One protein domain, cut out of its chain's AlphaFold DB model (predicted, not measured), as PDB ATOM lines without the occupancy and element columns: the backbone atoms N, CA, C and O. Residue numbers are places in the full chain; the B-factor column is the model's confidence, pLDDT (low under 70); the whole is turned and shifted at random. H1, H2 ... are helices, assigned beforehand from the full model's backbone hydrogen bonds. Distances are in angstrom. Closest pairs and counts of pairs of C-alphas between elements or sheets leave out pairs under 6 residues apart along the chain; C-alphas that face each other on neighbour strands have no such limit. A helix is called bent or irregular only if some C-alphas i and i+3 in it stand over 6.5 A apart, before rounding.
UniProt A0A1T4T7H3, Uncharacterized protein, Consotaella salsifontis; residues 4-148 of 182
ATOM      1  N   ARG A   4      51.587  62.966-164.738       90.69
ATOM      2  CA  ARG A   4      51.171  62.064-163.652       90.69
ATOM      3  C   ARG A   4      50.778  60.686-164.185       90.69
ATOM      4  O   ARG A   4      51.231  59.689-163.630       90.69
ATOM      5  N   ASP A   5      50.018  60.640-165.276       91.75
ATOM      6  CA  ASP A   5      49.556  59.389-165.883       91.75
ATOM      7  C   ASP A   5      50.731  58.592-166.447       91.75
ATOM      8  O   ASP A   5      50.835  57.390-166.208       91.75
ATOM      9  N   TRP A   6      51.655  59.271-167.136       93.38
ATOM     10  CA  TRP A   6      52.870  58.652-167.670       93.38
ATOM     11  C   TRP A   6      53.725  58.054-166.553       93.38
ATOM     12  O   TRP A   6      54.065  56.869-166.583       93.38
ATOM     13  N   ARG A   7      54.010  58.844-165.513       94.50
ATOM     14  CA  ARG A   7      54.822  58.408-164.372       94.50
ATOM     15  C   ARG A   7      54.179  57.215-163.667       94.50
ATOM     16  O   ARG A   7      54.873  56.245-163.364       94.50
ATOM     17  N   ASN A   8      52.873  57.279-163.414       93.38
ATOM     18  CA  ASN A   8      52.123  56.212-162.755       93.38
ATOM     19  C   ASN A   8      52.130  54.929-163.600       93.38
ATOM     20  O   ASN A   8      52.416  53.855-163.072       93.38
ATOM     21  N   GLN A   9      51.922  55.037-164.916       94.44
ATOM     22  CA  GLN A   9      51.984  53.899-165.835       94.44
ATOM     23  C   GLN A   9      53.371  53.239-165.844       94.44
ATOM     24  O   GLN A   9      53.463  52.018-165.719       94.44
ATOM     25  N   ARG A  10      54.453  54.022-165.954       95.19
ATOM     26  CA  ARG A  10      55.828  53.490-166.003       95.19
ATOM     27  C   ARG A  10      56.278  52.892-164.675       95.19
ATOM     28  O   ARG A  10      56.855  51.809-164.670       95.19
ATOM     29  N   THR A  11      55.944  53.544-163.563       95.75
ATOM     30  CA  THR A  11      56.208  53.020-162.210       95.75
ATOM     31  C   THR A  11      55.517  51.671-162.024       95.75
ATOM     32  O   THR A  11      56.134  50.708-161.574       95.75
ATOM     33  N   ARG A  12      54.248  51.575-162.439       95.00
ATOM     34  CA  ARG A  12      53.466  50.338-162.396       95.00
ATOM     35  C   ARG A  12      54.105  49.215-163.213       95.00
ATOM     36  O   ARG A  12      54.225  48.101-162.716       95.00
ATOM     37  N   TRP A  13      54.519  49.502-164.448       94.62
ATOM     38  CA  TRP A  13      55.172  48.508-165.303       94.62
ATOM     39  C   TRP A  13      56.464  47.998-164.675       94.62
ATOM     40  O   TRP A  13      56.635  46.788-164.555       94.62
ATOM     41  N   MET A  14      57.334  48.899-164.212       96.25
ATOM     42  CA  MET A  14      58.601  48.490-163.613       96.25
ATOM     43  C   MET A  14      58.400  47.688-162.322       96.25
ATOM     44  O   MET A  14      59.064  46.676-162.111       96.25
ATOM     45  N   LYS A  15      57.421  48.074-161.495       95.69
ATOM     46  CA  LYS A  15      57.051  47.304-160.303       95.69
ATOM     47  C   LYS A  15      56.612  45.882-160.663       95.69
ATOM     48  O   LYS A  15      57.039  44.940-160.004       95.69
ATOM     49  N   GLY A  16      55.808  45.727-161.718       95.19
ATOM     50  CA  GLY A  16      55.397  44.417-162.228       95.19
ATOM     51  C   GLY A  16      56.587  43.555-162.650       95.19
ATOM     52  O   GLY A  16      56.694  42.411-162.223       95.19
ATOM     53  N   TRP A  17      57.533  44.120-163.405       96.25
ATOM     54  CA  TRP A  17      58.762  43.417-163.792       96.25
ATOM     55  C   TRP A  17      59.592  42.956-162.590       96.25
ATOM     56  O   TRP A  17      60.010  41.798-162.541       96.25
ATOM     57  N   MET A  18      59.777  43.832-161.598       97.12
ATOM     58  CA  MET A  18      60.471  43.495-160.351       97.12
ATOM     59  C   MET A  18      59.768  42.361-159.601       97.12
ATOM     60  O   MET A  18      60.424  41.432-159.138       97.12
ATOM     61  N   GLN A  19      58.438  42.410-159.502       96.06
ATOM     62  CA  GLN A  19      57.652  41.366-158.845       96.06
ATOM     63  C   GLN A  19      57.758  40.024-159.572       96.06
ATOM     64  O   GLN A  19      57.998  39.011-158.917       96.06
ATOM     65  N   THR A  20      57.649  40.004-160.904       96.06
ATOM     66  CA  THR A  20      57.821  38.781-161.701       96.06
ATOM     67  C   THR A  20      59.196  38.167-161.471       96.06
ATOM     68  O   THR A  20      59.300  36.977-161.170       96.06
ATOM     69  N   TRP A  21      60.256  38.979-161.534       97.75
ATOM     70  CA  TRP A  21      61.609  38.498-161.268       97.75
ATOM     71  C   TRP A  21      61.739  37.925-159.850       97.75
ATOM     72  O   TRP A  21      62.203  36.798-159.694       97.75
ATOM     73  N   LEU A  22      61.254  38.634-158.825       97.12
ATOM     74  CA  LEU A  22      61.299  38.162-157.437       97.12
ATOM     75  C   LEU A  22      60.557  36.839-157.231       97.12
ATOM     76  O   LEU A  22      61.052  35.978-156.512       97.12
ATOM     77  N   VAL A  23      59.387  36.658-157.853       97.06
ATOM     78  CA  VAL A  23      58.607  35.414-157.744       97.06
ATOM     79  C   VAL A  23      59.398  34.231-158.295       97.06
ATOM     80  O   VAL A  23      59.516  33.214-157.612       97.06
ATOM     81  N   HIS A  24      59.994  34.374-159.479       96.94
ATOM     82  CA  HIS A  24      60.844  33.337-160.067       96.94
ATOM     83  C   HIS A  24      62.126  33.101-159.255       96.94
ATOM     84  O   HIS A  24      62.586  31.967-159.119       96.94
ATOM     85  N   MET A  25      62.666  34.153-158.640       97.88
ATOM     86  CA  MET A  25      63.868  34.087-157.813       97.88
ATOM     87  C   MET A  25      63.624  33.636-156.370       97.88
ATOM     88  O   MET A  25      64.572  33.586-155.592       97.88
ATOM     89  N   ARG A  26      62.400  33.229-156.002       97.50
ATOM     90  CA  ARG A  26      62.134  32.585-154.701       97.50
ATOM     91  C   ARG A  26      62.861  31.250-154.541       97.50
ATOM     92  O   ARG A  26      63.233  30.889-153.430       97.50
ATOM     93  N   GLN A  27      63.044  30.508-155.634       97.50
ATOM     94  CA  GLN A  27      63.755  29.224-155.654       97.50
ATOM     95  C   GLN A  27      64.733  29.174-156.843       97.50
ATOM     96  O   GLN A  27      64.531  28.401-157.781       97.50
ATOM     97  N   PRO A  28      65.810  29.980-156.835       96.81
ATOM     98  CA  PRO A  28      66.643  30.195-158.018       96.81
ATOM     99  C   PRO A  28      67.406  28.932-158.439       96.81
ATOM    100  O   PRO A  28      67.564  28.678-159.629       96.81
ATOM    101  N   VAL A  29      67.810  28.093-157.477       97.94
ATOM    102  CA  VAL A  29      68.458  26.800-157.755       97.94
ATOM    103  C   VAL A  29      67.497  25.854-158.473       97.94
ATOM    104  O   VAL A  29      67.885  25.199-159.438       97.94
ATOM    105  N   ARG A  30      66.231  25.802-158.044       97.75
ATOM    106  CA  ARG A  30      65.202  24.989-158.699       97.75
ATOM    107  C   ARG A  30      64.931  25.496-160.113       97.75
ATOM    108  O   ARG A  30      64.987  24.707-161.047       97.75
ATOM    109  N   LEU A  31      64.747  26.808-160.271       97.50
ATOM    110  CA  LEU A  31      64.552  27.436-161.577       97.50
ATOM    111  C   LEU A  31      65.724  27.147-162.528       97.50
ATOM    112  O   LEU A  31      65.514  26.794-163.685       97.50
ATOM    113  N   CYS A  32      66.964  27.242-162.042       98.12
ATOM    114  CA  CYS A  32      68.150  26.927-162.835       98.12
ATOM    115  C   CYS A  32      68.204  25.447-163.245       98.12
ATOM    116  O   CYS A  32      68.666  25.142-164.341       98.12
ATOM    117  N   ARG A  33      67.726  24.524-162.400       97.75
ATOM    118  CA  ARG A  33      67.637  23.091-162.732       97.75
ATOM    119  C   ARG A  33      66.533  22.793-163.747       97.75
ATOM    120  O   ARG A  33      66.736  21.945-164.604       97.75
ATOM    121  N   GLU A  34      65.402  23.492-163.671       97.50
ATOM    122  CA  GLU A  34      64.270  23.333-164.598       97.50
ATOM    123  C   GLU A  34      64.558  23.938-165.983       97.50
ATOM    124  O   GLU A  34      64.211  23.353-167.007       97.50
ATOM    125  N   LEU A  35      65.224  25.097-166.034       97.06
ATOM    126  CA  LEU A  35      65.563  25.778-167.288       97.06
ATOM    127  C   LEU A  35      66.890  25.304-167.901       97.06
ATOM    128  O   LEU A  35      67.071  25.391-169.118       97.06
ATOM    129  N   GLY A  36      67.828  24.849-167.074       97.88
ATOM    130  CA  GLY A  36      69.241  24.738-167.429       97.88
ATOM    131  C   GLY A  36      69.968  26.089-167.362       97.88
ATOM    132  O   GLY A  36      69.358  27.158-167.472       97.88
ATOM    133  N   LEU A  37      71.297  26.048-167.203       97.88
ATOM    134  CA  LEU A  37      72.119  27.238-166.943       97.88
ATOM    135  C   LEU A  37      71.978  28.313-168.032       97.88
ATOM    136  O   LEU A  37      71.748  29.474-167.712       97.88
ATOM    137  N   SER A  38      72.046  27.948-169.313       98.12
ATOM    138  CA  SER A  38      72.002  28.927-170.411       98.12
ATOM    139  C   SER A  38      70.678  29.694-170.467       98.12
ATOM    140  O   SER A  38      70.663  30.913-170.638       98.12
ATOM    141  N   ARG A  39      69.548  29.001-170.285       97.94
ATOM    142  CA  ARG A  39      68.218  29.630-170.280       97.94
ATOM    143  C   ARG A  39      67.988  30.435-169.005       97.94
ATOM    144  O   ARG A  39      67.378  31.496-169.069       97.94
ATOM    145  N   PHE A  40      68.523  29.978-167.875       98.12
ATOM    146  CA  PHE A  40      68.525  30.748-166.636       98.12
ATOM    147  C   PHE A  40      69.323  32.051-166.772       98.12
ATOM    148  O   PHE A  40      68.833  33.104-166.377       98.12
ATOM    149  N   LEU A  41      70.510  32.017-167.386       98.12
ATOM    150  CA  LEU A  41      71.297  33.224-167.656       98.12
ATOM    151  C   LEU A  41      70.563  34.175-168.606       98.12
ATOM    152  O   LEU A  41      70.506  35.370-168.333       98.12
ATOM    153  N   CYS A  42      69.929  33.657-169.662       97.94
ATOM    154  CA  CYS A  42      69.067  34.459-170.533       97.94
ATOM    155  C   CYS A  42      67.921  35.119-169.745       97.94
ATOM    156  O   CYS A  42      67.697  36.321-169.866       97.94
ATOM    157  N   PHE A  43      67.255  34.370-168.858       97.31
ATOM    158  CA  PHE A  43      66.235  34.910-167.959       97.31
ATOM    159  C   PHE A  43      66.789  36.034-167.065       97.31
ATOM    160  O   PHE A  43      66.152  37.083-166.953       97.31
ATOM    161  N   GLN A  44      67.982  35.871-166.480       98.06
ATOM    162  CA  GLN A  44      68.610  36.937-165.693       98.06
ATOM    163  C   GLN A  44      68.891  38.175-166.544       98.06
ATOM    164  O   GLN A  44      68.527  39.276-166.151       98.06
ATOM    165  N   VAL A  45      69.482  38.014-167.727       96.75
ATOM    166  CA  VAL A  45      69.783  39.143-168.618       96.75
ATOM    167  C   VAL A  45      68.506  39.890-169.019       96.75
ATOM    168  O   VAL A  45      68.482  41.117-168.985       96.75
ATOM    169  N   LEU A  46      67.427  39.173-169.337       95.88
ATOM    170  CA  LEU A  46      66.171  39.787-169.775       95.88
ATOM    171  C   LEU A  46      65.411  40.481-168.640       95.88
ATOM    172  O   LEU A  46      64.918  41.589-168.830       95.88
ATOM    173  N   PHE A  47      65.303  39.850-167.469       96.62
ATOM    174  CA  PHE A  47      64.529  40.393-166.351       96.62
ATOM    175  C   PHE A  47      65.389  41.268-165.445       96.62
ATOM    176  O   PHE A  47      65.147  42.469-165.327       96.62
ATOM    177  N   PHE A  48      66.407  40.675-164.819       97.25
ATOM    178  CA  PHE A  48      67.292  41.410-163.921       97.25
ATOM    179  C   PHE A  48      68.091  42.463-164.679       97.25
ATOM    180  O   PHE A  48      68.158  43.595-164.219       97.25
ATOM    181  N   GLY A  49      68.636  42.132-165.851       95.88
ATOM    182  CA  GLY A  49      69.419  43.076-166.647       95.88
ATOM    183  C   GLY A  49      68.621  44.312-167.060       95.88
ATOM    184  O   GLY A  49      69.150  45.416-167.004       95.88
ATOM    185  N   MET A  50      67.334  44.170-167.387       94.81
ATOM    186  CA  MET A  50      66.458  45.308-167.689       94.81
ATOM    187  C   MET A  50      66.124  46.155-166.447       94.81
ATOM    188  O   MET A  50      66.161  47.385-166.502       94.81
ATOM    189  N   ILE A  51      65.854  45.527-165.297       96.56
ATOM    190  CA  ILE A  51      65.620  46.255-164.038       96.56
ATOM    191  C   ILE A  51      66.899  46.985-163.599       96.56
ATOM    192  O   ILE A  51      66.871  48.169-163.264       96.56
ATOM    193  N   ALA A  52      68.032  46.287-163.621       95.75
ATOM    194  CA  ALA A  52      69.324  46.816-163.222       95.75
ATOM    195  C   ALA A  52      69.773  47.944-164.154       95.75
ATOM    196  O   ALA A  52      70.207  48.981-163.662       95.75
ATOM    197  N   SER A  53      69.616  47.795-165.474       93.31
ATOM    198  CA  SER A  53      70.017  48.827-166.436       93.31
ATOM    199  C   SER A  53      69.237  50.121-166.237       93.31
ATOM    200  O   SER A  53      69.841  51.188-166.158       93.31
ATOM    201  N   THR A  54      67.917  50.034-166.053       94.44
ATOM    202  CA  THR A  54      67.089  51.226-165.818       94.44
ATOM    203  C   THR A  54      67.467  51.945-164.529       94.44
ATOM    204  O   THR A  54      67.443  53.170-164.502       94.44
ATOM    205  N   ILE A  55      67.868  51.235-163.474       95.19
ATOM    206  CA  ILE A  55      68.331  51.854-162.222       95.19
ATOM    207  C   ILE A  55      69.764  52.392-162.340       95.19
ATOM    208  O   ILE A  55      70.056  53.442-161.774       95.19
ATOM    209  N   ALA A  56      70.650  51.698-163.054       92.38
ATOM    210  CA  ALA A  56      72.069  52.036-163.169       92.38
ATOM    211  C   ALA A  56      72.325  53.270-164.048       92.38
ATOM    212  O   ALA A  56      73.295  53.996-163.847       92.38
ATOM    213  N   GLN A  57      71.443  53.544-165.004       91.38
ATOM    214  CA  GLN A  57      71.674  54.551-166.035       91.38
ATOM    215  C   GLN A  57      71.971  55.979-165.532       91.38
ATOM    216  O   GLN A  57      72.891  56.597-166.068       91.38
ATOM    217  N   PRO A  58      71.303  56.530-164.495       92.06
ATOM    218  CA  PRO A  58      71.671  57.832-163.937       92.06
ATOM    219  C   PRO A  58      73.093  57.854-163.366       92.06
ATOM    220  O   PRO A  58      73.766  58.879-163.445       92.06
ATOM    221  N   PHE A  59      73.566  56.726-162.825       91.81
ATOM    222  CA  PHE A  59      74.928  56.601-162.308       91.81
ATOM    223  C   PHE A  59      75.954  56.585-163.440       91.81
ATOM    224  O   PHE A  59      76.977  57.248-163.311       91.81
ATOM    225  N   PHE A  60      75.660  55.919-164.561       90.56
ATOM    226  CA  PHE A  60      76.512  55.967-165.757       90.56
ATOM    227  C   PHE A  60      76.640  57.394-166.293       90.56
ATOM    228  O   PHE A  60      77.746  57.871-166.519       90.56
ATOM    229  N   PHE A  61      75.533  58.137-166.400       91.12
ATOM    230  CA  PHE A  61      75.597  59.545-166.807       91.12
ATOM    231  C   PHE A  61      76.364  60.422-165.813       91.12
ATOM    232  O   PHE A  61      77.132  61.287-166.233       91.12
ATOM    233  N   GLY A  62      76.189  60.195-164.508       92.81
ATOM    234  CA  GLY A  62      76.943  60.901-163.473       92.81
ATOM    235  C   GLY A  62      78.445  60.617-163.548       92.81
ATOM    236  O   GLY A  62      79.248  61.548-163.507       92.81
ATOM    237  N   PHE A  63      78.824  59.351-163.718       93.62
ATOM    238  CA  PHE A  63      80.215  58.932-163.874       93.62
ATOM    239  C   PHE A  63      80.843  59.485-165.159       93.62
ATOM    240  O   PHE A  63      81.963  59.999-165.121       93.62
ATOM    241  N   LEU A  64      80.114  59.447-166.275       93.00
ATOM    242  CA  LEU A  64      80.543  60.017-167.549       93.00
ATOM    243  C   LEU A  64      80.804  61.524-167.415       93.00
ATOM    244  O   LEU A  64      81.878  61.997-167.778       93.00
ATOM    245  N   ALA A  65      79.857  62.269-166.834       93.44
ATOM    246  CA  ALA A  65      79.990  63.708-166.617       93.44
ATOM    247  C   ALA A  65      81.168  64.043-165.691       93.44
ATOM    248  O   ALA A  65      81.952  64.945-165.987       93.44
ATOM    249  N   TRP A  66      81.328  63.289-164.602       94.31
ATOM    250  CA  TRP A  66      82.447  63.453-163.676       94.31
ATOM    251  C   TRP A  66      83.799  63.166-164.341       94.31
ATOM    252  O   TRP A  66      84.745  63.929-164.162       94.31
ATOM    253  N   THR A  67      83.886  62.112-165.154       93.06
ATOM    254  CA  THR A  67      85.120  61.751-165.863       93.06
ATOM    255  C   THR A  67      85.491  62.808-166.902       93.06
ATOM    256  O   THR A  67      86.646  63.223-166.960       93.06
ATOM    257  N   ILE A  68      84.516  63.310-167.672       93.75
ATOM    258  CA  ILE A  68      84.726  64.416-168.622       93.75
ATOM    259  C   ILE A  68      85.231  65.657-167.889       93.75
ATOM    260  O   ILE A  68      86.227  66.250-168.297       93.75
ATOM    261  N   TRP A  69      84.575  66.023-166.786       95.38
ATOM    262  CA  TRP A  69      84.998  67.143-165.953       95.38
ATOM    263  C   TRP A  69      86.438  66.965-165.461       95.38
ATOM    264  O   TRP A  69      87.257  67.865-165.616       95.38
ATOM    265  N   SER A  70      86.780  65.786-164.938       94.44
ATOM    266  CA  SER A  70      88.136  65.481-164.480       94.44
ATOM    267  C   SER A  70      89.176  65.636-165.592       94.44
ATOM    268  O   SER A  70      90.243  66.183-165.333       94.44
ATOM    269  N   ILE A  71      88.877  65.179-166.812       93.38
ATOM    270  CA  ILE A  71      89.779  65.292-167.969       93.38
ATOM    271  C   ILE A  71      89.979  66.759-168.367       93.38
ATOM    272  O   ILE A  71      91.111  67.178-168.596       93.38
ATOM    273  N   ILE A  72      88.904  67.555-168.402       95.06
ATOM    274  CA  ILE A  72      88.970  68.996-168.707       95.06
ATOM    275  C   ILE A  72      89.853  69.733-167.691       95.06
ATOM    276  O   ILE A  72      90.620  70.616-168.066       95.06
ATOM    277  N   GLN A  73      89.804  69.326-166.421       95.75
ATOM    278  CA  GLN A  73      90.647  69.873-165.354       95.75
ATOM    279  C   GLN A  73      92.104  69.363-165.387       95.75
ATOM    280  O   GLN A  73      92.871  69.659-164.474       95.75
ATOM    281  N   GLY A  74      92.497  68.595-166.410       92.50
ATOM    282  CA  GLY A  74      93.849  68.051-166.567       92.50
ATOM    283  C   GLY A  74      94.108  66.748-165.804       92.50
ATOM    284  O   GLY A  74      95.246  66.290-165.736       92.50
ATOM    285  N   GLY A  75      93.075  66.137-165.222       91.00
ATOM    286  CA  GLY A  75      93.177  64.836-164.570       91.00
ATOM    287  C   GLY A  75      93.255  63.694-165.584       91.00
ATOM    288  O   GLY A  75      92.539  63.679-166.583       91.00
ATOM    289  N   ALA A  76      94.087  62.694-165.301       90.69
ATOM    290  CA  ALA A  76      94.126  61.457-166.071       90.69
ATOM    291  C   ALA A  76      93.236  60.396-165.398       90.69
ATOM    292  O   ALA A  76      93.448  60.094-164.218       90.69
ATOM    293  N   PRO A  77      92.249  59.809-166.101       90.38
ATOM    294  CA  PRO A  77      91.464  58.718-165.540       90.38
ATOM    295  C   PRO A  77      92.365  57.505-165.282       90.38
ATOM    296  O   PRO A  77      93.251  57.186-166.078       90.38
ATOM    297  N   SER A  78      92.121  56.797-164.179       93.62
ATOM    298  CA  SER A  78      92.765  55.502-163.940       93.62
ATOM    299  C   SER A  78      92.420  54.514-165.068       93.62
ATOM    300  O   SER A  78      91.382  54.680-165.715       93.62
ATOM    301  N   PRO A  79      93.206  53.442-165.290       94.69
ATOM    302  CA  PRO A  79      92.888  52.446-166.319       94.69
ATOM    303  C   PRO A  79      91.468  51.878-166.192       94.69
ATOM    304  O   PRO A  79      90.772  51.693-167.187       94.69
ATOM    305  N   PHE A  80      91.005  51.669-164.957       92.75
ATOM    306  CA  PHE A  80      89.641  51.224-164.687       92.75
ATOM    307  C   PHE A  80      88.597  52.291-165.042       92.75
ATOM    308  O   PHE A  80      87.609  51.983-165.701       92.75
ATOM    309  N   ALA A  81      88.829  53.555-164.668       91.81
ATOM    310  CA  ALA A  81      87.926  54.647-165.019       91.81
ATOM    311  C   ALA A  81      87.866  54.876-166.539       91.81
ATOM    312  O   ALA A  81      86.788  55.100-167.080       91.81
ATOM    313  N   ALA A  82      88.995  54.752-167.239       92.88
ATOM    314  CA  ALA A  82      89.058  54.830-168.694       92.88
ATOM    315  C   ALA A  82      88.289  53.680-169.364       92.88
ATOM    316  O   ALA A  82      87.554  53.911-170.323       92.88
ATOM    317  N   PHE A  83      88.405  52.456-168.839       94.31
ATOM    318  CA  PHE A  83      87.627  51.308-169.312       94.31
ATOM    319  C   PHE A  83      86.117  51.525-169.141       94.31
ATOM    320  O   PHE A  83      85.354  51.305-170.085       94.31
ATOM    321  N   LEU A  84      85.679  51.994-167.967       92.19
ATOM    322  CA  LEU A  84      84.271  52.319-167.725       92.19
ATOM    323  C   LEU A  84      83.790  53.442-168.649       92.19
ATOM    324  O   LEU A  84      82.751  53.303-169.285       92.19
ATOM    325  N   PHE A  85      84.582  54.501-168.812       92.88
ATOM    326  CA  PHE A  85      84.264  55.617-169.700       92.88
ATOM    327  C   PHE A  85      84.098  55.167-171.160       92.88
ATOM    328  O   PHE A  85      83.138  55.555-171.830       92.88
ATOM    329  N   ALA A  86      84.999  54.310-171.648       93.19
ATOM    330  CA  ALA A  86      84.895  53.719-172.979       93.19
ATOM    331  C   ALA A  86      83.647  52.833-173.110       93.19
ATOM    332  O   ALA A  86      82.940  52.914-174.115       93.19
ATOM    333  N   THR A  87      83.342  52.033-172.085       92.25
ATOM    334  CA  THR A  87      82.155  51.165-172.053       92.25
ATOM    335  C   THR A  87      80.857  51.972-172.081       92.25
ATOM    336  O   THR A  87      79.964  51.661-172.869       92.25
ATOM    337  N   ASP A  88      80.763  53.038-171.287       90.62
ATOM    338  CA  ASP A  88      79.594  53.920-171.233       90.62
ATOM    339  C   ASP A  88      79.402  54.664-172.558       90.62
ATOM    340  O   ASP A  88      78.297  54.719-173.102       90.62
ATOM    341  N   THR A  89      80.497  55.175-173.126       91.31
ATOM    342  CA  THR A  89      80.487  55.845-174.433       91.31
ATOM    343  C   THR A  89      80.024  54.886-175.530       91.31
ATOM    344  O   THR A  89      79.138  55.225-176.319       91.31
ATOM    345  N   PHE A  90      80.565  53.664-175.551       93.31
ATOM    346  CA  PHE A  90      80.137  52.619-176.475       93.31
ATOM    347  C   PHE A  90      78.653  52.287-176.298       93.31
ATOM    348  O   PHE A  90      77.930  52.220-177.287       93.31
ATOM    349  N   ASN A  91      78.174  52.133-175.060       90.00
ATOM    350  CA  ASN A  91      76.774  51.825-174.776       90.00
ATOM    351  C   ASN A  91      75.825  52.910-175.312       90.00
ATOM    352  O   ASN A  91      74.827  52.590-175.961       90.00
ATOM    353  N   ILE A  92      76.164  54.187-175.105       89.06
ATOM    354  CA  ILE A  92      75.382  55.325-175.603       89.06
ATOM    355  C   ILE A  92      75.320  55.306-177.131       89.06
ATOM    356  O   ILE A  92      74.221  55.333-177.691       89.06
ATOM    357  N   ILE A  93      76.476  55.220-177.799       90.69
ATOM    358  CA  ILE A  93      76.569  55.237-179.267       90.69
ATOM    359  C   ILE A  93      75.849  54.028-179.863       90.69
ATOM    360  O   ILE A  93      75.042  54.179-180.781       90.69
ATOM    361  N   PHE A  94      76.096  52.837-179.320       91.62
ATOM    362  CA  PHE A  94      75.467  51.603-179.774       91.62
ATOM    363  C   PHE A  94      73.949  51.648-179.594       91.62
ATOM    364  O   PHE A  94      73.215  51.258-180.499       91.62
ATOM    365  N   GLY A  95      73.463  52.185-178.472       88.94
ATOM    366  CA  GLY A  95      72.038  52.402-178.241       88.94
ATOM    367  C   GLY A  95      71.414  53.309-179.306       88.94
ATOM    368  O   GLY A  95      70.422  52.922-179.924       88.94
ATOM    369  N   ILE A  96      72.018  54.475-179.575       89.81
ATOM    370  CA  ILE A  96      71.559  55.388-180.640       89.81
ATOM    371  C   ILE A  96      71.536  54.667-181.989       89.81
ATOM    372  O   ILE A  96      70.529  54.723-182.693       89.81
ATOM    373  N   ALA A  97      72.618  53.966-182.337       91.19
ATOM    374  CA  ALA A  97      72.744  53.257-183.604       91.19
ATOM    375  C   ALA A  97      71.685  52.154-183.759       91.19
ATOM    376  O   ALA A  97      71.049  52.061-184.806       91.19
ATOM    377  N   ALA A  98      71.438  51.358-182.716       90.81
ATOM    378  CA  ALA A  98      70.428  50.304-182.732       90.81
ATOM    379  C   ALA A  98      69.016  50.872-182.956       90.81
ATOM    380  O   ALA A  98      68.277  50.374-183.810       90.81
ATOM    381  N   PHE A  99      68.659  51.952-182.250       88.75
ATOM    382  CA  PHE A  99      67.384  52.641-182.460       88.75
ATOM    383  C   PHE A  99      67.291  53.269-183.852       88.75
ATOM    384  O   PHE A  99      66.247  53.161-184.490       88.75
ATOM    385  N   ALA A 100      68.369  53.877-184.347       89.31
ATOM    386  CA  ALA A 100      68.409  54.461-185.683       89.31
ATOM    387  C   ALA A 100      68.200  53.398-186.771       89.31
ATOM    388  O   ALA A 100      67.375  53.594-187.657       89.31
ATOM    389  N   VAL A 101      68.875  52.247-186.680       91.69
ATOM    390  CA  VAL A 101      68.694  51.131-187.625       91.69
ATOM    391  C   VAL A 101      67.256  50.619-187.601       91.69
ATOM    392  O   VAL A 101      66.677  50.381-188.660       91.69
ATOM    393  N   LEU A 102      66.662  50.460-186.414       89.19
ATOM    394  CA  LEU A 102      65.278  50.004-186.298       89.19
ATOM    395  C   LEU A 102      64.300  51.019-186.904       89.19
ATOM    396  O   LEU A 102      63.405  50.632-187.655       89.19
ATOM    397  N   ALA A 103      64.504  52.301-186.608       88.06
ATOM    398  CA  ALA A 103      63.696  53.402-187.106       88.06
ATOM    399  C   ALA A 103      63.776  53.523-188.635       88.06
ATOM    400  O   ALA A 103      62.752  53.551-189.304       88.06
ATOM    401  N   LEU A 104      64.978  53.490-189.214       87.81
ATOM    402  CA  LEU A 104      65.170  53.579-190.665       87.81
ATOM    403  C   LEU A 104      64.537  52.412-191.437       87.81
ATOM    404  O   LEU A 104      64.240  52.561-192.616       87.81
ATOM    405  N   ARG A 105      64.318  51.258-190.795       90.88
ATOM    406  CA  ARG A 105      63.659  50.099-191.420       90.88
ATOM    407  C   ARG A 105      62.133  50.174-191.433       90.88
ATOM    408  O   ARG A 105      61.534  49.478-192.242       90.88
ATOM    409  N   HIS A 106      61.522  50.957-190.544       90.81
ATOM    410  CA  HIS A 106      60.071  50.911-190.314       90.81
ATOM    411  C   HIS A 106      59.368  52.264-190.440       90.81
ATOM    412  O   HIS A 106      58.152  52.274-190.566       90.81
ATOM    413  N   LEU A 107      60.104  53.375-190.374       89.50
ATOM    414  CA  LEU A 107      59.542  54.717-190.502       89.50
ATOM    415  C   LEU A 107      59.449  55.143-191.966       89.50
ATOM    416  O   LEU A 107      60.353  54.841-192.760       89.50
ATOM    417  N   ASP A 108      58.417  55.924-192.262       90.50
ATOM    418  CA  ASP A 108      58.215  56.578-193.553       90.50
ATOM    419  C   ASP A 108      59.150  57.792-193.722       90.50
ATOM    420  O   ASP A 108      59.763  58.286-192.769       90.50
ATOM    421  N   ASP A 109      59.290  58.302-194.948       85.75
ATOM    422  CA  ASP A 109      60.268  59.353-195.268       85.75
ATOM    423  C   ASP A 109      60.051  60.665-194.491       85.75
ATOM    424  O   ASP A 109      61.020  61.351-194.147       85.75
ATOM    425  N   GLU A 110      58.804  61.006-194.161       85.38
ATOM    426  CA  GLU A 110      58.496  62.180-193.336       85.38
ATOM    427  C   GLU A 110      58.957  62.002-191.884       85.38
ATOM    428  O   GLU A 110      59.573  62.901-191.303       85.38
ATOM    429  N   GLU A 111      58.745  60.818-191.313       85.50
ATOM    430  CA  GLU A 111      59.147  60.476-189.948       85.50
ATOM    431  C   GLU A 111      60.678  60.381-189.815       85.50
ATOM    432  O   GLU A 111      61.261  60.784-188.801       85.50
ATOM    433  N   ARG A 112      61.369  59.936-190.872       85.31
ATOM    434  CA  ARG A 112      62.841  59.885-190.916       85.31
ATOM    435  C   ARG A 112      63.490  61.263-190.806       85.31
ATOM    436  O   ARG A 112      64.567  61.373-190.221       85.31
ATOM    437  N   ARG A 113      62.851  62.329-191.301       84.12
ATOM    438  CA  ARG A 113      63.403  63.699-191.224       84.12
ATOM    439  C   ARG A 113      63.509  64.216-189.791       84.12
ATOM    440  O   ARG A 113      64.400  65.007-189.486       84.12
ATOM    441  N   VAL A 114      62.619  63.780-188.902       85.25
ATOM    442  CA  VAL A 114      62.630  64.196-187.489       85.25
ATOM    443  C   VAL A 114      63.427  63.247-186.590       85.25
ATOM    444  O   VAL A 114      63.752  63.618-185.459       85.25
ATOM    445  N   LEU A 115      63.813  62.071-187.096       85.50
ATOM    446  CA  LEU A 115      64.512  61.021-186.354       85.50
ATOM    447  C   LEU A 115      65.753  61.505-185.578       85.50
ATOM    448  O   LEU A 115      65.818  61.211-184.384       85.50
ATOM    449  N   PRO A 116      66.702  62.287-186.145       84.19
ATOM    450  CA  PRO A 116      67.904  62.697-185.410       84.19
ATOM    451  C   PRO A 116      67.582  63.479-184.133       84.19
ATOM    452  O   PRO A 116      68.235  63.309-183.107       84.19
ATOM    453  N   ARG A 117      66.523  64.297-184.168       84.69
ATOM    454  CA  ARG A 117      66.042  65.052-183.007       84.69
ATOM    455  C   ARG A 117      65.517  64.118-181.921       84.69
ATOM    456  O   ARG A 117      65.783  64.339-180.745       84.69
ATOM    457  N   HIS A 118      64.776  63.082-182.309       85.31
ATOM    458  CA  HIS A 118      64.218  62.105-181.376       85.31
ATOM    459  C   HIS A 118      65.279  61.181-180.783       85.31
ATOM    460  O   HIS A 118      65.174  60.844-179.608       85.31
ATOM    461  N   LEU A 119      66.318  60.829-181.547       84.56
ATOM    462  CA  LEU A 119      67.417  59.985-181.070       84.56
ATOM    463  C   LEU A 119      68.120  60.587-179.847       84.56
ATOM    464  O   LEU A 119      68.390  59.863-178.895       84.56
ATOM    465  N   TRP A 120      68.327  61.907-179.812       80.56
ATOM    466  CA  TRP A 120      68.883  62.583-178.631       80.56
ATOM    467  C   TRP A 120      67.966  62.511-177.407       80.56
ATOM    468  O   TRP A 120      68.430  62.360-176.276       80.56
ATOM    469  N   TRP A 121      66.650  62.576-177.618       88.38
ATOM    470  CA  TRP A 121      65.671  62.488-176.535       88.38
ATOM    471  C   TRP A 121      65.535  61.084-175.948       88.38
ATOM    472  O   TRP A 121      65.014  60.963-174.840       88.38
ATOM    473  N   ILE A 122      66.014  60.035-176.628       87.75
ATOM    474  CA  ILE A 122      65.951  58.659-176.117       87.75
ATOM    475  C   ILE A 122      66.665  58.573-174.769       87.75
ATOM    476  O   ILE A 122      66.064  58.134-173.793       87.75
ATOM    477  N   HIS A 123      67.902  59.050-174.665       86.50
ATOM    478  CA  HIS A 123      68.694  58.953-173.433       86.50
ATOM    479  C   HIS A 123      68.097  59.772-172.290       86.50
ATOM    480  O   HIS A 123      68.029  59.294-171.157       86.50
ATOM    481  N   ALA A 124      67.575  60.961-172.592       89.12
ATOM    482  CA  ALA A 124      66.830  61.756-171.621       89.12
ATOM    483  C   ALA A 124      65.546  61.038-171.165       89.12
ATOM    484  O   ALA A 124      65.225  61.022-169.979       89.12
ATOM    485  N   TYR A 125      64.830  60.389-172.084       91.88
ATOM    486  CA  TYR A 125      63.643  59.604-171.765       91.88
ATOM    487  C   TYR A 125      63.972  58.402-170.874       91.88
ATOM    488  O   TYR A 125      63.239  58.117-169.927       91.88
ATOM    489  N   TRP A 126      65.096  57.736-171.118       91.69
ATOM    490  CA  TRP A 126      65.568  56.656-170.265       91.69
ATOM    491  C   TRP A 126      65.845  57.116-168.829       91.69
ATOM    492  O   TRP A 126      65.457  56.409-167.907       91.69
ATOM    493  N   LEU A 127      66.386  58.322-168.609       93.62
ATOM    494  CA  LEU A 127      66.509  58.883-167.254       93.62
ATOM    495  C   LEU A 127      65.145  59.034-166.564       93.62
ATOM    496  O   LEU A 127      65.013  58.772-165.367       93.62
ATOM    497  N   LEU A 128      64.095  59.399-167.307       95.38
ATOM    498  CA  LEU A 128      62.737  59.433-166.756       95.38
ATOM    499  C   LEU A 128      62.254  58.019-166.385       95.38
ATOM    500  O   LEU A 128      61.599  57.843-165.353       95.38
ATOM    501  N   ILE A 129      62.584  57.004-167.193       96.00
ATOM    502  CA  ILE A 129      62.324  55.594-166.862       96.00
ATOM    503  C   ILE A 129      63.102  55.183-165.608       96.00
ATOM    504  O   ILE A 129      62.523  54.530-164.739       96.00
ATOM    505  N   SER A 130      64.354  55.611-165.443       96.56
ATOM    506  CA  SER A 130      65.146  55.380-164.232       96.56
ATOM    507  C   SER A 130      64.472  55.953-162.990       96.56
ATOM    508  O   SER A 130      64.339  55.260-161.983       96.56
ATOM    509  N   LEU A 131      63.953  57.183-163.065       96.25
ATOM    510  CA  LEU A 131      63.204  57.800-161.965       96.25
ATOM    511  C   LEU A 131      61.937  57.007-161.614       96.25
ATOM    512  O   LEU A 131      61.655  56.767-160.437       96.25
ATOM    513  N   ALA A 132      61.181  56.563-162.622       96.44
ATOM    514  CA  ALA A 132      60.019  55.703-162.411       96.44
ATOM    515  C   ALA A 132      60.410  54.346-161.796       96.44
ATOM    516  O   ALA A 132      59.679  53.813-160.960       96.44
ATOM    517  N   SER A 133      61.580  53.818-162.157       97.00
ATOM    518  CA  SER A 133      62.113  52.543-161.667       97.00
ATOM    519  C   SER A 133      62.567  52.631-160.214       97.00
ATOM    520  O   SER A 133      62.174  51.801-159.399       97.00
ATOM    521  N   LEU A 134      63.292  53.687-159.840       96.50
ATOM    522  CA  LEU A 134      63.656  53.970-158.449       96.50
ATOM    523  C   LEU A 134      62.415  54.171-157.569       96.50
ATOM    524  O   LEU A 134      62.342  53.654-156.452       96.50
ATOM    525  N   ARG A 135      61.394  54.867-158.088       95.88
ATOM    526  CA  ARG A 135      60.098  54.991-157.408       95.88
ATOM    527  C   ARG A 135      59.430  53.627-157.225       95.88
ATOM    528  O   ARG A 135      58.944  53.345-156.131       95.88
ATOM    529  N   ALA A 136      59.397  52.796-158.266       96.69
ATOM    530  CA  ALA A 136      58.813  51.457-158.220       96.69
ATOM    531  C   ALA A 136      59.518  50.570-157.189       96.69
ATOM    532  O   ALA A 136      58.849  49.918-156.389       96.69
ATOM    533  N   LEU A 137      60.852  50.625-157.145       96.44
ATOM    534  CA  LEU A 137      61.667  49.933-156.153       96.44
ATOM    535  C   LEU A 137      61.308  50.385-154.731       96.44
ATOM    536  O   LEU A 137      61.032  49.561-153.864       96.44
ATOM    537  N   GLY A 138      61.213  51.698-154.497       96.25
ATOM    538  CA  GLY A 138      60.779  52.239-153.207       96.25
ATOM    539  C   GLY A 138      59.364  51.799-152.805       96.25
ATOM    540  O   GLY A 138      59.121  51.492-151.637       96.25
ATOM    541  N   GLN A 139      58.432  51.727-153.762       95.94
ATOM    542  CA  GLN A 139      57.082  51.198-153.532       95.94
ATOM    543  C   GLN A 139      57.084  49.699-153.247       95.94
ATOM    544  O   GLN A 139      56.255  49.231-152.478       95.94
ATOM    545  N   LEU A 140      57.984  48.934-153.858       95.25
ATOM    546  CA  LEU A 140      58.084  47.498-153.629       95.25
ATOM    547  C   LEU A 140      58.456  47.186-152.174       95.25
ATOM    548  O   LEU A 140      57.887  46.268-151.596       95.25
ATOM    549  N   PHE A 141      59.337  47.992-151.571       94.75
ATOM    550  CA  PHE A 141      59.727  47.844-150.167       94.75
ATOM    551  C   PHE A 141      58.704  48.414-149.177       94.75
ATOM    552  O   PHE A 141      58.442  47.794-148.153       94.75
ATOM    553  N   ARG A 142      58.135  49.599-149.448       95.69
ATOM    554  CA  ARG A 142      57.269  50.304-148.478       95.69
ATOM    555  C   ARG A 142      55.784  49.985-148.621       95.69
ATOM    556  O   ARG A 142      55.058  49.978-147.636       95.69
ATOM    557  N   THR A 143      55.317  49.771-149.847       93.62
ATOM    558  CA  THR A 143      53.899  49.566-150.174       93.62
ATOM    559  C   THR A 143      53.740  48.467-151.236       93.62
ATOM    560  O   THR A 143      53.236  48.716-152.339       93.62
ATOM    561  N   PRO A 144      54.166  47.220-150.950       89.88
ATOM    562  CA  PRO A 144      54.267  46.148-151.946       89.88
ATOM    563  C   PRO A 144      52.957  45.891-152.701       89.88
ATOM    564  O   PRO A 144      52.987  45.702-153.916       89.88
ATOM    565  N   HIS A 145      51.810  45.999-152.024       90.44
ATOM    566  CA  HIS A 145      50.478  45.769-152.603       90.44
ATOM    567  C   HIS A 145      49.822  47.015-153.220       90.44
ATOM    568  O   HIS A 145      48.763  46.913-153.829       90.44
ATOM    569  N   HIS A 146      50.436  48.195-153.098       89.69
ATOM    570  CA  HIS A 146      49.918  49.403-153.735       89.69
ATOM    571  C   HIS A 146      50.127  49.350-155.251       89.69
ATOM    572  O   HIS A 146      51.243  49.114-155.720       89.69
ATOM    573  N   TRP A 147      49.083  49.630-156.022       88.19
ATOM    574  CA  TRP A 147      49.141  49.648-157.479       88.19
ATOM    575  C   TRP A 147      48.640  50.990-158.003       88.19
ATOM    576  O   TRP A 147      47.513  51.395-157.723       88.19
ATOM    577  N   GLU A 148      49.487  51.695-158.752       88.19
ATOM    578  CA  GLU A 148      49.147  53.001-159.319       88.19
ATOM    579  C   GLU A 148      48.029  52.842-160.358       88.19
ATOM    580  O   GLU A 148      48.191  52.152-161.370       88.19
TER     581      GLU A 148
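AT A GLANCE: This is residues 4 to 148 of the 182 residues of an uncharacterized protein of Consotaella salsifontis (UniProt A0A1T4T7H3). Crossed helices make a loose frame: the bent helix H3 reaches from one part to the other with its two arms, and H5 crosses H3a near the bend. In one part H1 and H3a run partly side by side with H2 at their far end, and the later part of H5 crosses both; in the other part H4 crosses H3b and then the early part of H5. Residues 69 to 74 stick out. The printed part has 145 residues with five named helices, in the order H1 to H5, and no named strand; the class is all helix. The whole is loose, with a radius of gyration of the C-alphas of 18.7 A and spans of 49 by 45 by 34 A.

IN THESE COORDINATES: Look first at H3, residues 37 to 72, assigned as one helix by its hydrogen bonds but bent: C-alphas 55 and 58 are 7.1 A apart. Its arms are H3a, residues 37 to 55, 25.3 A long with a kink of 29 degrees near residue 48, and H3b, residues 58 to 72, 21.1 A. Find C-alpha 4 at (51.171, 62.064, -163.652), where H1 begins; it runs 30.5 A to residue 24. H2 holds residues 28 to 35. H4, residues 79 to 106, is 40.7 A long. H5, residues 109 to 142, runs 47.8 A to C-alpha 142 at (57.269, 50.304, -148.478); it is irregular, with C-alphas 113 and 116 7.4 A apart, and has a kink of 59 degrees near residue 117.

HOW THE PARTS SIT: Start at the hub, H3, whose arms stand at a steep tilt of 67 degrees. H3a, with residues 51 to 55 alone, touches H5 about perpendicular at 85 degrees; the closest C-alphas, of Thr 54 and Ser 130, are 4.9 A apart. H3a touches H1 at a shallow tilt of 29 degrees, opposite ways, closest at the C-alphas of Trp 21 and Phe 47, 6.2 A. H2 and H3a only just touch, with 3 pairs of C-alphas within 8 A, and only at the corner, closest at Cys 32 and Phe 40, 5.4 A between C-alphas. H1 touches H5 at a steep tilt of 62 degrees, the C-alphas of Thr 11 and Ala 132 closest at 4.7 A. H4 touches H3b at a steep tilt of 59 degrees, closest at the C-alphas of Leu 64 and Phe 85, 6.2 A. H4 touches H5 at 57 degrees, also steep, closest at the C-alphas of Ile 96 and Leu 119, 6.2 A. H1 and H4 are apart. In H1, H2, H3b and H4 every O i to N i+4 pair is within hydrogen-bond range; in H3a 14 of 15 are, in H5 22 of 30.

THE WHOLE: The C-alphas farthest apart, of Glu 34 and Gly 74, are 53.7 A apart. The printed part has no cut and no long link. Mean pLDDT of the printed part is 93.1, and no printed residue is under 70.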